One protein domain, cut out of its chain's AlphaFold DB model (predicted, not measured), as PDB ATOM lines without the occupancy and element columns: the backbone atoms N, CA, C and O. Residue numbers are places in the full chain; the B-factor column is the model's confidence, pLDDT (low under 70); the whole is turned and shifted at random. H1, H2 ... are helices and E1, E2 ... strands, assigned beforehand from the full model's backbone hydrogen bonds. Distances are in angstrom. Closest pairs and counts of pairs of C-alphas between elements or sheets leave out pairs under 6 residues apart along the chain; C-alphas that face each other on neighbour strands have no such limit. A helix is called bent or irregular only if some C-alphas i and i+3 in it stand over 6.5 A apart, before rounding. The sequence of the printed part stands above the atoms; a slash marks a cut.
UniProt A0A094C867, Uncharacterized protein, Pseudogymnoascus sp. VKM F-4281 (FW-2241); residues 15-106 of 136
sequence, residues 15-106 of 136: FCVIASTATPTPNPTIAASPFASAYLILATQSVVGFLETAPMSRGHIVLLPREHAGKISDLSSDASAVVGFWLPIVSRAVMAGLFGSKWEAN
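This is residues 15 to 106 of the 136 residues of an uncharacterized protein of Pseudogymnoascus sp. VKM F-4281 (FW-2241) (UniProt A0A094C867). A small three-stranded sheet forms the middle, with the short helix H1 crossing over one face and the long, bent helix H2 passing by and only grazing the sheet. A wide loop, residues 22 to 38, joins H1 to the first strand. The printed part has 92 residues, in the order H1 E1 E2 E3 H2; the sheet, E1 - E2 - E3, is antiparallel, and the class is mixed, with under half of the residues in named elements. The whole is compact, with a radius of gyration of the C-alphas of 13.6 A and spans of 38 by 32 by 28 A.

H1, residues 15 to 21, begins at C-alpha 15 (183.226, 344.520, 271.246) and is 9.9 A long. E1 is residues 39 to 43, 10.8 A; E2 is 47 to 51, 14.0 A; E3 is 61 to 65, 13.5 A. H2, residues 77 to 99, was assigned as one helix by its hydrogen bonds but is bent: C-alphas 85 and 88 are 6.8 A apart. Its arms are H2a, 77 to 85, 12.3 A, and H2b, 88 to 99, 16.3 A, ending at C-alpha 99 (208.939, 349.543, 281.825).

The strands form a meander, each the antiparallel neighbour of the one before. In the hairpin E1 and E2, N 49 and O 42 are 2.8 A apart; in the hairpin E2 and E3, N 64 and O 48 are 2.8 A apart. H1 is on the sheet at a height of 8.9 A, only just over E2 with 3 C-alphas, and runs across the strands, at 77 degrees to E2 on the local plane; its closest C-alphas to E2 are Ala 19 and Val 48, 6.2 A. H2a only grazes the sheet with residues 79 to 83; its closest C-alphas to E3 are Ala 79 and Pro 65, 6.5 A. H2b only grazes it with residues 90 to 94. The arms stand at a shallow tilt of 29 degrees, and H1 is apart from both. In H1, H2a and H2b every O i to N i+4 pair is within hydrogen-bond range.

The C-alphas farthest apart, Phe 35 and Ala 105, are 39.6 A apart. The printed part has no cut; the links H1 to E1 and E3 to H2 are long. Residues 26 to 37 have pLDDT under 70.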
ATOM      1  N   PHE A  15     182.316 343.477 271.715       84.75
ATOM      2  CA  PHE A  15     183.226 344.520 271.246       84.75
ATOM      3  C   PHE A  15     182.508 345.736 270.645       84.75
ATOM      4  O   PHE A  15     182.963 346.864 270.832       84.75
ATOM      5  N   CYS A  16     181.353 345.552 269.993       84.25
ATOM      6  CA  CYS A  16     180.533 346.672 269.520       84.25
ATOM      7  C   CYS A  16     179.924 347.470 270.680       84.25
ATOM      8  O   CYS A  16     179.809 348.696 270.594       84.25
ATOM      9  N   VAL A  17     179.567 346.809 271.785       83.94
ATOM     10  CA  VAL A  17     179.107 347.494 273.003       83.94
ATOM     11  C   VAL A  17     180.239 348.334 273.601       83.94
ATOM     12  O   VAL A  17     180.043 349.517 273.878       83.94
ATOM     13  N   ILE A  18     181.449 347.777 273.716       81.38
ATOM     14  CA  ILE A  18     182.628 348.527 274.186       81.38
ATOM     15  C   ILE A  18     182.906 349.724 273.271       81.38
ATOM     16  O   ILE A  18     183.055 350.848 273.746       81.38
ATOM     17  N   ALA A  19     182.931 349.507 271.955       84.94
ATOM     18  CA  ALA A  19     183.159 350.567 270.984       84.94
ATOM     19  C   ALA A  19     182.107 351.679 271.119       84.94
ATOM     20  O   ALA A  19     182.464 352.840 271.298       84.94
ATOM     21  N   SER A  20     180.816 351.352 271.088       84.12
ATOM     22  CA  SER A  20     179.738 352.354 271.142       84.12
ATOM     23  C   SER A  20     179.694 353.157 272.447       84.12
ATOM     24  O   SER A  20     179.317 354.328 272.427       84.12
ATOM     25  N   THR A  21     180.112 352.567 273.568       83.06
ATOM     26  CA  THR A  21     180.130 353.232 274.883       83.06
ATOM     27  C   THR A  21     181.411 354.031 275.139       83.06
ATOM     28  O   THR A  21     181.391 355.015 275.883       83.06
ATOM     29  N   ALA A  22     182.524 353.663 274.498       82.94
ATOM     30  CA  ALA A  22     183.769 354.415 274.549       82.94
ATOM     31  C   ALA A  22     183.617 355.746 273.800       82.94
ATOM     32  O   ALA A  22     183.728 355.802 272.575       82.94
ATOM     33  N   THR A  23     183.386 356.840 274.524       84.69
ATOM     34  CA  THR A  23     183.311 358.176 273.915       84.69
ATOM     35  C   THR A  23     184.713 358.629 273.489       84.69
ATOM     36  O   THR A  23     185.614 358.645 274.331       84.69
ATOM     37  N   PRO A  24     184.937 358.991 272.211       82.31
ATOM     38  CA  PRO A  24     186.222 359.516 271.770       82.31
ATOM     39  C   PRO A  24     186.587 360.788 272.538       82.31
ATOM     40  O   PRO A  24     185.781 361.709 272.649       82.31
ATOM     41  N   THR A  25     187.806 360.854 273.063       70.31
ATOM     42  CA  THR A  25     188.295 362.027 273.795       70.31
ATOM     43  C   THR A  25     189.778 362.233 273.498       70.31
ATOM     44  O   THR A  25     190.523 361.254 273.431       70.31
ATOM     45  N   PRO A  26     190.242 363.488 273.342       60.03
ATOM     46  CA  PRO A  26     191.671 363.779 273.224       60.03
ATOM     47  C   PRO A  26     192.447 363.436 274.505       60.03
ATOM     48  O   PRO A  26     193.660 363.268 274.451       60.03
ATOM     49  N   ASN A  27     191.753 363.306 275.643       59.19
ATOM     50  CA  ASN A  27     192.313 362.910 276.933       59.19
ATOM     51  C   ASN A  27     191.616 361.622 277.406       59.19
ATOM     52  O   ASN A  27     190.544 361.708 278.020       59.19
ATOM     53  N   PRO A  28     192.152 360.429 277.089       55.84
ATOM     54  CA  PRO A  28     191.547 359.168 277.501       55.84
ATOM     55  C   PRO A  28     191.487 359.098 279.032       55.84
ATOM     56  O   PRO A  28     192.496 359.250 279.715       55.84
ATOM     57  N   THR A  29     190.286 358.905 279.577       48.69
ATOM     58  CA  THR A  29     190.075 358.669 281.012       48.69
ATOM     59  C   THR A  29     189.853 357.175 281.222       48.69
ATOM     60  O   THR A  29     189.113 356.563 280.451       48.69
ATOM     61  N   ILE A  30     190.465 356.588 282.259       49.28
ATOM     62  CA  ILE A  30     190.202 355.203 282.682       49.28
ATOM     63  C   ILE A  30     188.768 355.153 283.227       49.28
ATOM     64  O   ILE A  30     188.525 355.341 284.417       49.28
ATOM     65  N   ALA A  31     187.794 354.981 282.339       51.53
ATOM     66  CA  ALA A  31     186.390 354.886 282.698       51.53
ATOM     67  C   ALA A  31     186.040 353.416 282.953       51.53
ATOM     68  O   ALA A  31     185.618 352.700 282.050       51.53
ATOM     69  N   ALA A  32     186.195 352.969 284.200       49.06
ATOM     70  CA  ALA A  32     185.492 351.787 284.682       49.06
ATOM     71  C   ALA A  32     183.998 352.140 284.789       49.06
ATOM     72  O   ALA A  32     183.544 352.646 285.810       49.06
ATOM     73  N   SER A  33     183.245 351.959 283.702       45.22
ATOM     74  CA  SER A  33     181.791 352.143 283.704       45.22
ATOM     75  C   SER A  33     181.085 350.781 283.699       45.22
ATOM     76  O   SER A  33     181.447 349.918 282.892       45.22
ATOM     77  N   PRO A  34     180.054 350.579 284.544       47.53
ATOM     78  CA  PRO A  34     179.343 349.306 284.706       47.53
ATOM     79  C   PRO A  34     178.579 348.821 283.458       47.53
ATOM     80  O   PRO A  34     177.992 347.746 283.502       47.53
ATOM     81  N   PHE A  35     178.610 349.567 282.346       46.47
ATOM     82  CA  PHE A  35     177.986 349.181 281.074       46.47
ATOM     83  C   PHE A  35     178.966 348.685 279.994       46.47
ATOM     84  O   PHE A  35     178.509 348.142 278.995       46.47
ATOM     85  N   ALA A  36     180.287 348.843 280.169       54.81
ATOM     86  CA  ALA A  36     181.275 348.490 279.136       54.81
ATOM     87  C   ALA A  36     182.332 347.459 279.573       54.81
ATOM     88  O   ALA A  36     183.099 346.993 278.739       54.81
ATOM     89  N   SER A  37     182.399 347.087 280.859       67.62
ATOM     90  CA  SER A  37     183.312 346.059 281.410       67.62
ATOM     91  C   SER A  37     184.807 346.167 281.033       67.62
ATOM     92  O   SER A  37     185.548 345.222 281.273       67.62
ATOM     93  N   ALA A  38     185.273 347.284 280.459       75.75
ATOM     94  CA  ALA A  38     186.603 347.399 279.859       75.75
ATOM     95  C   ALA A  38     187.360 348.633 280.367       75.75
ATOM     96  O   ALA A  38     186.802 349.726 280.482       75.75
ATOM     97  N   TYR A  39     188.657 348.468 280.630       82.19
ATOM     98  CA  TYR A  39     189.548 349.562 281.019       82.19
ATOM     99  C   TYR A  39     190.167 350.196 279.773       82.19
ATOM    100  O   TYR A  39     191.152 349.691 279.232       82.19
ATOM    101  N   LEU A  40     189.572 351.292 279.301       84.50
ATOM    102  CA  LEU A  40     190.005 351.985 278.086       84.50
ATOM    103  C   LEU A  40     191.402 352.606 278.241       84.50
ATOM    104  O   LEU A  40     191.688 353.278 279.232       84.50
ATOM    105  N   ILE A  41     192.235 352.439 277.213       83.81
ATOM    106  CA  ILE A  41     193.550 353.088 277.063       83.81
ATOM    107  C   ILE A  41     193.615 354.005 275.833       83.81
ATOM    108  O   ILE A  41     194.445 354.907 275.774       83.81
ATOM    109  N   LEU A  42     192.728 353.795 274.854       87.31
ATOM    110  CA  LEU A  42     192.606 354.601 273.644       87.31
ATOM    111  C   LEU A  42     191.136 354.657 273.216       87.31
ATOM    112  O   LEU A  42     190.490 353.622 273.082       87.31
ATOM    113  N   ALA A  43     190.616 355.852 272.946       89.69
ATOM    114  CA  ALA A  43     189.286 356.032 272.371       89.69
ATOM    115  C   ALA A  43     189.340 357.121 271.296       89.69
ATOM    116  O   ALA A  43     189.325 358.313 271.592       89.69
ATOM    117  N   THR A  44     189.412 356.702 270.034       89.31
ATOM    118  CA  THR A  44     189.373 357.599 268.865       89.31
ATOM    119  C   THR A  44     188.047 357.443 268.134       89.31
ATOM    120  O   THR A  44     187.228 356.624 268.537       89.31
ATOM    121  N   GLN A  45     187.837 358.178 267.039       89.81
ATOM    122  CA  GLN A  45     186.646 358.026 266.200       89.81
ATOM    123  C   GLN A  45     186.607 356.711 265.401       89.81
ATOM    124  O   GLN A  45     185.528 356.303 264.983       89.81
ATOM    125  N   SER A  46     187.748 356.039 265.208       89.06
ATOM    126  CA  SER A  46     187.868 354.877 264.306       89.06
ATOM    127  C   SER A  46     188.364 353.607 264.997       89.06
ATOM    128  O   SER A  46     188.038 352.512 264.555       89.06
ATOM    129  N   VAL A  47     189.113 353.736 266.093       91.06
ATOM    130  CA  VAL A  47     189.625 352.613 266.895       91.06
ATOM    131  C   VAL A  47     189.396 352.831 268.388       91.06
ATOM    132  O   VAL A  47     189.366 353.970 268.872       91.06
ATOM    133  N   VAL A  48     189.282 351.724 269.115       89.50
ATOM    134  CA  VAL A  48     189.243 351.660 270.575       89.50
ATOM    135  C   VAL A  48     190.303 350.671 271.062       89.50
ATOM    136  O   VAL A  48     190.490 349.616 270.467       89.50
ATOM    137  N   GLY A  49     191.020 351.025 272.124       89.06
ATOM    138  CA  GLY A  49     191.989 350.160 272.787       89.06
ATOM    139  C   GLY A  49     191.682 350.052 274.274       89.06
ATOM    140  O   GLY A  49     191.379 351.066 274.909       89.06
ATOM    141  N   PHE A  50     191.768 348.852 274.839       87.00
ATOM    142  CA  PHE A  50     191.500 348.589 276.256       87.00
ATOM    143  C   PHE A  50     192.346 347.432 276.798       87.00
ATOM    144  O   PHE A  50     192.911 346.657 276.030       87.00
ATOM    145  N   LEU A  51     192.457 347.332 278.124       85.31
ATOM    146  CA  LEU A  51     193.110 346.201 278.789       85.31
ATOM    147  C   LEU A  51     192.205 344.969 278.771       85.31
ATOM    148  O   LEU A  51     191.017 345.068 279.085       85.31
ATOM    149  N   GLU A  52     192.792 343.816 278.463       82.12
ATOM    150  CA  GLU A  52     192.100 342.531 278.520       82.12
ATOM    151  C   GLU A  52     191.805 342.142 279.981       82.12
ATOM    152  O   GLU A  52     192.662 342.279 280.858       82.12
ATOM    153  N   THR A  53     190.587 341.657 280.250       76.38
ATOM    154  CA  THR A  53     190.148 341.230 281.590       76.38
ATOM    155  C   THR A  53     190.710 339.854 281.957       76.38
ATOM    156  O   THR A  53     190.971 339.601 283.133       76.38
ATOM    157  N   ALA A  54     190.963 338.992 280.967       78.12
ATOM    158  CA  ALA A  54     191.673 337.720 281.122       78.12
ATOM    159  C   ALA A  54     193.069 337.772 280.458       78.12
ATOM    160  O   ALA A  54     193.307 337.131 279.431       78.12
ATOM    161  N   PRO A  55     194.008 338.577 280.985       76.38
ATOM    162  CA  PRO A  55     195.271 338.835 280.311       76.38
ATOM    163  C   PRO A  55     196.187 337.603 280.329       76.38
ATOM    164  O   PRO A  55     196.414 337.001 281.376       76.38
ATOM    165  N   MET A  56     196.806 337.285 279.189       74.12
ATOM    166  CA  MET A  56     197.870 336.274 279.113       74.12
ATOM    167  C   MET A  56     199.189 336.781 279.711       74.12
ATOM    168  O   MET A  56     200.033 335.992 280.128       74.12
ATOM    169  N   SER A  57     199.378 338.104 279.765       79.56
ATOM    170  CA  SER A  57     200.533 338.738 280.397       79.56
ATOM    171  C   SER A  57     200.234 340.173 280.856       79.56
ATOM    172  O   SER A  57     199.190 340.750 280.546       79.56
ATOM    173  N   ARG A  58     201.176 340.786 281.584       80.00
ATOM    174  CA  ARG A  58     201.056 342.185 282.018       80.00
ATOM    175  C   ARG A  58     201.059 343.129 280.815       80.00
ATOM    176  O   ARG A  58     201.969 343.100 279.999       80.00
ATOM    177  N   GLY A  59     200.058 344.006 280.766       83.50
ATOM    178  CA  GLY A  59     199.859 344.942 279.659       83.50
ATOM    179  C   GLY A  59     199.290 344.299 278.398       83.50
ATOM    180  O   GLY A  59     199.398 344.894 277.329       83.50
ATOM    181  N   HIS A  60     198.657 343.124 278.515       87.19
ATOM    182  CA  HIS A  60     197.820 342.600 277.445       87.19
ATOM    183  C   HIS A  60     196.677 343.577 277.150       87.19
ATOM    184  O   HIS A  60     195.808 343.826 277.990       87.19
ATOM    185  N   ILE A  61     196.715 344.147 275.950       89.12
ATOM    186  CA  ILE A  61     195.709 345.067 275.436       89.12
ATOM    187  C   ILE A  61     195.073 344.497 274.180       89.12
ATOM    188  O   ILE A  61     195.713 343.787 273.405       89.12
ATOM    189  N   VAL A  62     193.832 344.899 273.960       90.88
ATOM    190  CA  VAL A  62     193.068 344.633 272.751       90.88
ATOM    191  C   VAL A  62     192.864 345.969 272.037       90.88
ATOM    192  O   VAL A  62     192.386 346.930 272.640       90.88
ATOM    193  N   LEU A  63     193.274 346.046 270.767       91.62
ATOM    194  CA  LEU A  63     193.065 347.195 269.881       91.62
ATOM    195  C   LEU A  63     192.103 346.779 268.768       91.62
ATOM    196  O   LEU A  63     192.398 345.848 268.023       91.62
ATOM    197  N   LEU A  64     190.976 347.477 268.648       90.56
ATOM    198  CA  LEU A  64     189.901 347.121 267.725       90.56
ATOM    199  C   LEU A  64     189.496 348.309 266.850       90.56
ATOM    200  O   LEU A  64     189.416 349.438 267.352       90.56
ATOM    201  N   PRO A  65     189.168 348.076 265.567       92.44
ATOM    202  CA  PRO A  65     188.383 349.028 264.799       92.44
ATOM    203  C   PRO A  65     186.973 349.150 265.394       92.44
ATOM    204  O   PRO A  65     186.438 348.220 265.993       92.44
ATOM    205  N   ARG A  66     186.358 350.321 265.229       89.75
ATOM    206  CA  ARG A  66     184.933 350.526 265.544       89.75
ATOM    207  C   ARG A  66     184.010 349.996 264.454       89.75
ATOM    208  O   ARG A  66     182.839 349.748 264.724       89.75
ATOM    209  N   GLU A  67     184.533 349.862 263.239       90.81
ATOM    210  CA  GLU A  67     183.880 349.135 262.158       90.81
ATOM    211  C   GLU A  67     183.778 347.658 262.555       90.81
ATOM    212  O   GLU A  67     184.782 347.038 262.911       90.81
ATOM    213  N   HIS A  68     182.563 347.112 262.545       89.31
ATOM    214  CA  HIS A  68     182.345 345.704 262.851       89.31
ATOM    215  C   HIS A  68     182.724 344.849 261.640       89.31
ATOM    216  O   HIS A  68     182.092 344.954 260.591       89.31
ATOM    217  N   ALA A  69     183.715 343.981 261.818       88.00
ATOM    218  CA  ALA A  69     184.167 343.029 260.816       88.00
ATOM    219  C   ALA A  69     184.509 341.696 261.494       88.00
ATOM    220  O   ALA A  69     185.185 341.679 262.524       88.00
ATOM    221  N   GLY A  70     184.042 340.582 260.923       83.69
ATOM    222  CA  GLY A  70     184.328 339.243 261.449       83.69
ATOM    223  C   GLY A  70     185.760 338.783 261.162       83.69
ATOM    224  O   GLY A  70     186.316 337.979 261.909       83.69
ATOM    225  N   LYS A  71     186.364 339.299 260.086       83.38
ATOM    226  CA  LYS A  71     187.747 339.035 259.680       83.38
ATOM    227  C   LYS A  71     188.422 340.327 259.245       83.38
ATOM    228  O   LYS A  71     187.769 341.264 258.795       83.38
ATOM    229  N   ILE A  72     189.751 340.349 259.286       87.38
ATOM    230  CA  ILE A  72     190.543 341.486 258.805       87.38
ATOM    231  C   ILE A  72     190.340 341.747 257.307       87.38
ATOM    232  O   ILE A  72     190.452 342.885 256.869       87.38
ATOM    233  N   SER A  73     189.997 340.712 256.528       86.38
ATOM    234  CA  SER A  73     189.674 340.822 255.099       86.38
ATOM    235  C   SER A  73     188.403 341.614 254.813       86.38
ATOM    236  O   SER A  73     188.218 342.059 253.684       86.38
ATOM    237  N   ASP A  74     187.530 341.756 255.811       88.56
ATOM    238  CA  ASP A  74     186.216 342.375 255.651       88.56
ATOM    239  C   ASP A  74     186.247 343.867 256.016       88.56
ATOM    240  O   ASP A  74     185.261 344.570 255.809       88.56
ATOM    241  N   LEU A  75     187.376 344.358 256.545       86.81
ATOM    242  CA  LEU A  75     187.561 345.766 256.869       86.81
ATOM    243  C   LEU A  75     187.687 346.617 255.608       86.81
ATOM    244  O   LEU A  75     188.379 346.268 254.648       86.81
ATOM    245  N   SER A  76     187.115 347.815 255.669       92.69
ATOM    246  CA  SER A  76     187.392 348.865 254.696       92.69
ATOM    247  C   SER A  76     188.891 349.211 254.627       92.69
ATOM    248  O   SER A  76     189.661 349.014 255.578       92.69
ATOM    249  N   SER A  77     189.325 349.773 253.493       95.44
ATOM    250  CA  SER A  77     190.703 350.267 253.323       95.44
ATOM    251  C   SER A  77     191.072 351.302 254.382       95.44
ATOM    252  O   SER A  77     192.190 351.300 254.897       95.44
ATOM    253  N   ASP A  78     190.113 352.159 254.728       94.38
ATOM    254  CA  ASP A  78     190.302 353.255 255.670       94.38
ATOM    255  C   ASP A  78     190.437 352.720 257.098       94.38
ATOM    256  O   ASP A  78     191.373 353.092 257.808       94.38
ATOM    257  N   ALA A  79     189.569 351.787 257.508       88.12
ATOM    258  CA  ALA A  79     189.691 351.136 258.809       88.12
ATOM    259  C   ALA A  79     191.011 350.362 258.928       88.12
ATOM    260  O   ALA A  79     191.712 350.493 259.934       88.12
ATOM    261  N   SER A  80     191.392 349.629 257.879       90.31
ATOM    262  CA  SER A  80     192.650 348.877 257.828       90.31
ATOM    263  C   SER A  80     193.872 349.786 257.999       90.31
ATOM    264  O   SER A  80     194.757 349.504 258.811       90.31
ATOM    265  N   ALA A  81     193.907 350.914 257.283       94.31
ATOM    266  CA  ALA A  81     194.994 351.883 257.375       94.31
ATOM    267  C   ALA A  81     195.097 352.498 258.779       94.31
ATOM    268  O   ALA A  81     196.195 352.626 259.327       94.31
ATOM    269  N   VAL A  82     193.961 352.846 259.389       91.81
ATOM    270  CA  VAL A  82     193.935 353.446 260.727       91.81
ATOM    271  C   VAL A  82     194.372 352.449 261.802       91.81
ATOM    272  O   VAL A  82     195.140 352.821 262.690       91.81
ATOM    273  N   VAL A  83     193.951 351.183 261.726       90.88
ATOM    274  CA  VAL A  83     194.429 350.138 262.648       90.88
ATOM    275  C   VAL A  83     195.948 349.980 262.530       90.88
ATOM    276  O   VAL A  83     196.650 350.038 263.543       90.88
ATOM    277  N   GLY A  84     196.471 349.879 261.302       91.44
ATOM    278  CA  GLY A  84     197.911 349.795 261.042       91.44
ATOM    279  C   GLY A  84     198.702 350.991 261.584       91.44
ATOM    280  O   GLY A  84     199.790 350.818 262.131       91.44
ATOM    281  N   PHE A  85     198.138 352.197 261.498       94.44
ATOM    282  CA  PHE A  85     198.728 353.415 262.057       94.44
ATOM    283  C   PHE A  85     198.823 353.377 263.592       94.44
ATOM    284  O   PHE A  85     199.845 353.767 264.161       94.44
ATOM    285  N   TRP A  86     197.777 352.897 264.272       92.81
ATOM    286  CA  TRP A  86     197.719 352.900 265.737       92.81
ATOM    287  C   TRP A  86     198.522 351.784 266.398       92.81
ATOM    288  O   TRP A  86     199.032 352.008 267.497       92.81
ATOM    289  N   LEU A  87     198.687 350.628 265.744       91.50
ATOM    290  CA  LEU A  87     199.452 349.492 266.274       91.50
ATOM    291  C   LEU A  87     200.814 349.898 266.876       91.50
ATOM    292  O   LEU A  87     201.000 349.721 268.082       91.50
ATOM    293  N   PRO A  88     201.752 350.516 266.128       92.12
ATOM    294  CA  PRO A  88     203.064 350.859 266.673       92.12
ATOM    295  C   PRO A  88     203.009 351.955 267.749       92.12
ATOM    296  O   PRO A  88     203.873 351.998 268.623       92.12
ATOM    297  N   ILE A  89     202.019 352.854 267.704       92.50
ATOM    298  CA  ILE A  89     201.862 353.932 268.693       92.50
ATOM    299  C   ILE A  89     201.438 353.344 270.039       92.50
ATOM    300  O   ILE A  89     202.062 353.631 271.062       92.50
ATOM    301  N   VAL A  90     200.406 352.499 270.027       90.88
ATOM    302  CA  VAL A  90     199.879 351.865 271.235       90.88
ATOM    303  C   VAL A  90     200.900 350.895 271.821       90.88
ATOM    304  O   VAL A  90     201.121 350.937 273.028       90.88
ATOM    305  N   SER A  91     201.593 350.102 270.994       90.38
ATOM    306  CA  SER A  91     202.666 349.218 271.470       90.38
ATOM    307  C   SER A  91     203.724 349.981 272.269       90.38
ATOM    308  O   SER A  91     203.989 349.636 273.417       90.38
ATOM    309  N   ARG A  92     204.272 351.078 271.725       90.50
ATOM    310  CA  ARG A  92     205.274 351.884 272.444       90.50
ATOM    311  C   ARG A  92     204.719 352.518 273.718       90.50
ATOM    312  O   ARG A  92     205.434 352.587 274.712       90.50
ATOM    313  N   ALA A  93     203.468 352.979 273.700       90.69
ATOM    314  CA  ALA A  93     202.830 353.563 274.876       90.69
ATOM    315  C   ALA A  93     202.675 352.539 276.013       90.69
ATOM    316  O   ALA A  93     202.963 352.856 277.166       90.69
ATOM    317  N   VAL A  94     202.284 351.304 275.688       89.38
ATOM    318  CA  VAL A  94     202.175 350.205 276.658       89.38
ATOM    319  C   VAL A  94     203.547 349.842 277.218       89.38
ATOM    320  O   VAL A  94     203.702 349.795 278.438       89.38
ATOM    321  N   MET A  95     204.557 349.671 276.363       89.62
ATOM    322  CA  MET A  95     205.919 349.362 276.812       89.62
ATOM    323  C   MET A  95     206.486 350.466 277.713       89.62
ATOM    324  O   MET A  95     207.019 350.180 278.786       89.62
ATOM    325  N   ALA A  96     206.283 351.734 277.348       90.06
ATOM    326  CA  ALA A  96     206.686 352.865 278.176       90.06
ATOM    327  C   ALA A  96     205.934 352.920 279.516       90.06
ATOM    328  O   ALA A  96     206.520 353.281 280.536       90.06
ATOM    329  N   GLY A  97     204.651 352.549 279.534       88.25
ATOM    330  CA  GLY A  97     203.852 352.467 280.757       88.25
ATOM    331  C   GLY A  97     204.283 351.333 281.694       88.25
ATOM    332  O   GLY A  97     204.246 351.505 282.910       88.25
ATOM    333  N   LEU A  98     204.710 350.191 281.147       86.75
ATOM    334  CA  LEU A  98     205.140 349.023 281.925       86.75
ATOM    335  C   LEU A  98     206.577 349.137 282.443       86.75
ATOM    336  O   LEU A  98     206.847 348.765 283.585       86.75
ATOM    337  N   PHE A  99     207.491 349.623 281.601       87.88
ATOM    338  CA  PHE A  99     208.939 349.543 281.825       87.88
ATOM    339  C   PHE A  99     209.624 350.918 281.904       87.88
ATOM    340  O   PHE A  99     210.830 351.005 282.133       87.88
ATOM    341  N   GLY A 100     208.863 352.005 281.754       89.88
ATOM    342  CA  GLY A 100     209.359 353.378 281.797       89.88
ATOM    343  C   GLY A 100     209.797 353.927 280.436       89.88
ATOM    344  O   GLY A 100     209.858 353.235 279.426       89.88
ATOM    345  N   SER A 101     210.141 355.215 280.399       87.19
ATOM    346  CA  SER A 101     210.423 355.967 279.162       87.19
ATOM    347  C   SER A 101     211.674 355.527 278.392       87.19
ATOM    348  O   SER A 101     211.840 355.928 277.247       87.19
ATOM    349  N   LYS A 102     212.543 354.712 278.997       88.50
ATOM    350  CA  LYS A 102     213.761 354.163 278.378       88.50
ATOM    351  C   LYS A 102     213.676 352.651 278.157       88.50
ATOM    352  O   LYS A 102     214.707 351.991 278.113       88.50
ATOM    353  N   TRP A 103     212.462 352.109 278.057       89.06
ATOM    354  CA  TRP A 103     212.221 350.672 277.900       89.06
ATOM    355  C   TRP A 103     212.962 350.062 276.701       89.06
ATOM    356  O   TRP A 103     213.335 348.902 276.763       89.06
ATOM    357  N   GLU A 104     213.240 350.850 275.660       85.81
ATOM    358  CA  GLU A 104     213.992 350.447 274.459       85.81
ATOM    359  C   GLU A 104     215.441 350.029 274.761       85.81
ATOM    360  O   GLU A 104     216.067 349.342 273.962       85.81
ATOM    361  N   ALA A 105     215.994 350.463 275.900       88.19
ATOM    362  CA  ALA A 105     217.315 350.038 276.357       88.19
ATOM    363  C   ALA A 105     217.292 348.656 277.034       88.19
ATOM    364  O   ALA A 105     218.353 348.093 277.304       88.19
ATOM    365  N   ASN A 106     216.100 348.135 277.329       80.81
ATOM    366  CA  ASN A 106     215.903 346.797 277.857       80.81
ATOM    367  C   ASN A 106     215.616 345.848 276.683       80.81
ATOM    368  O   ASN A 106     214.995 346.243 275.699       80.81
TER     369      ASN A 106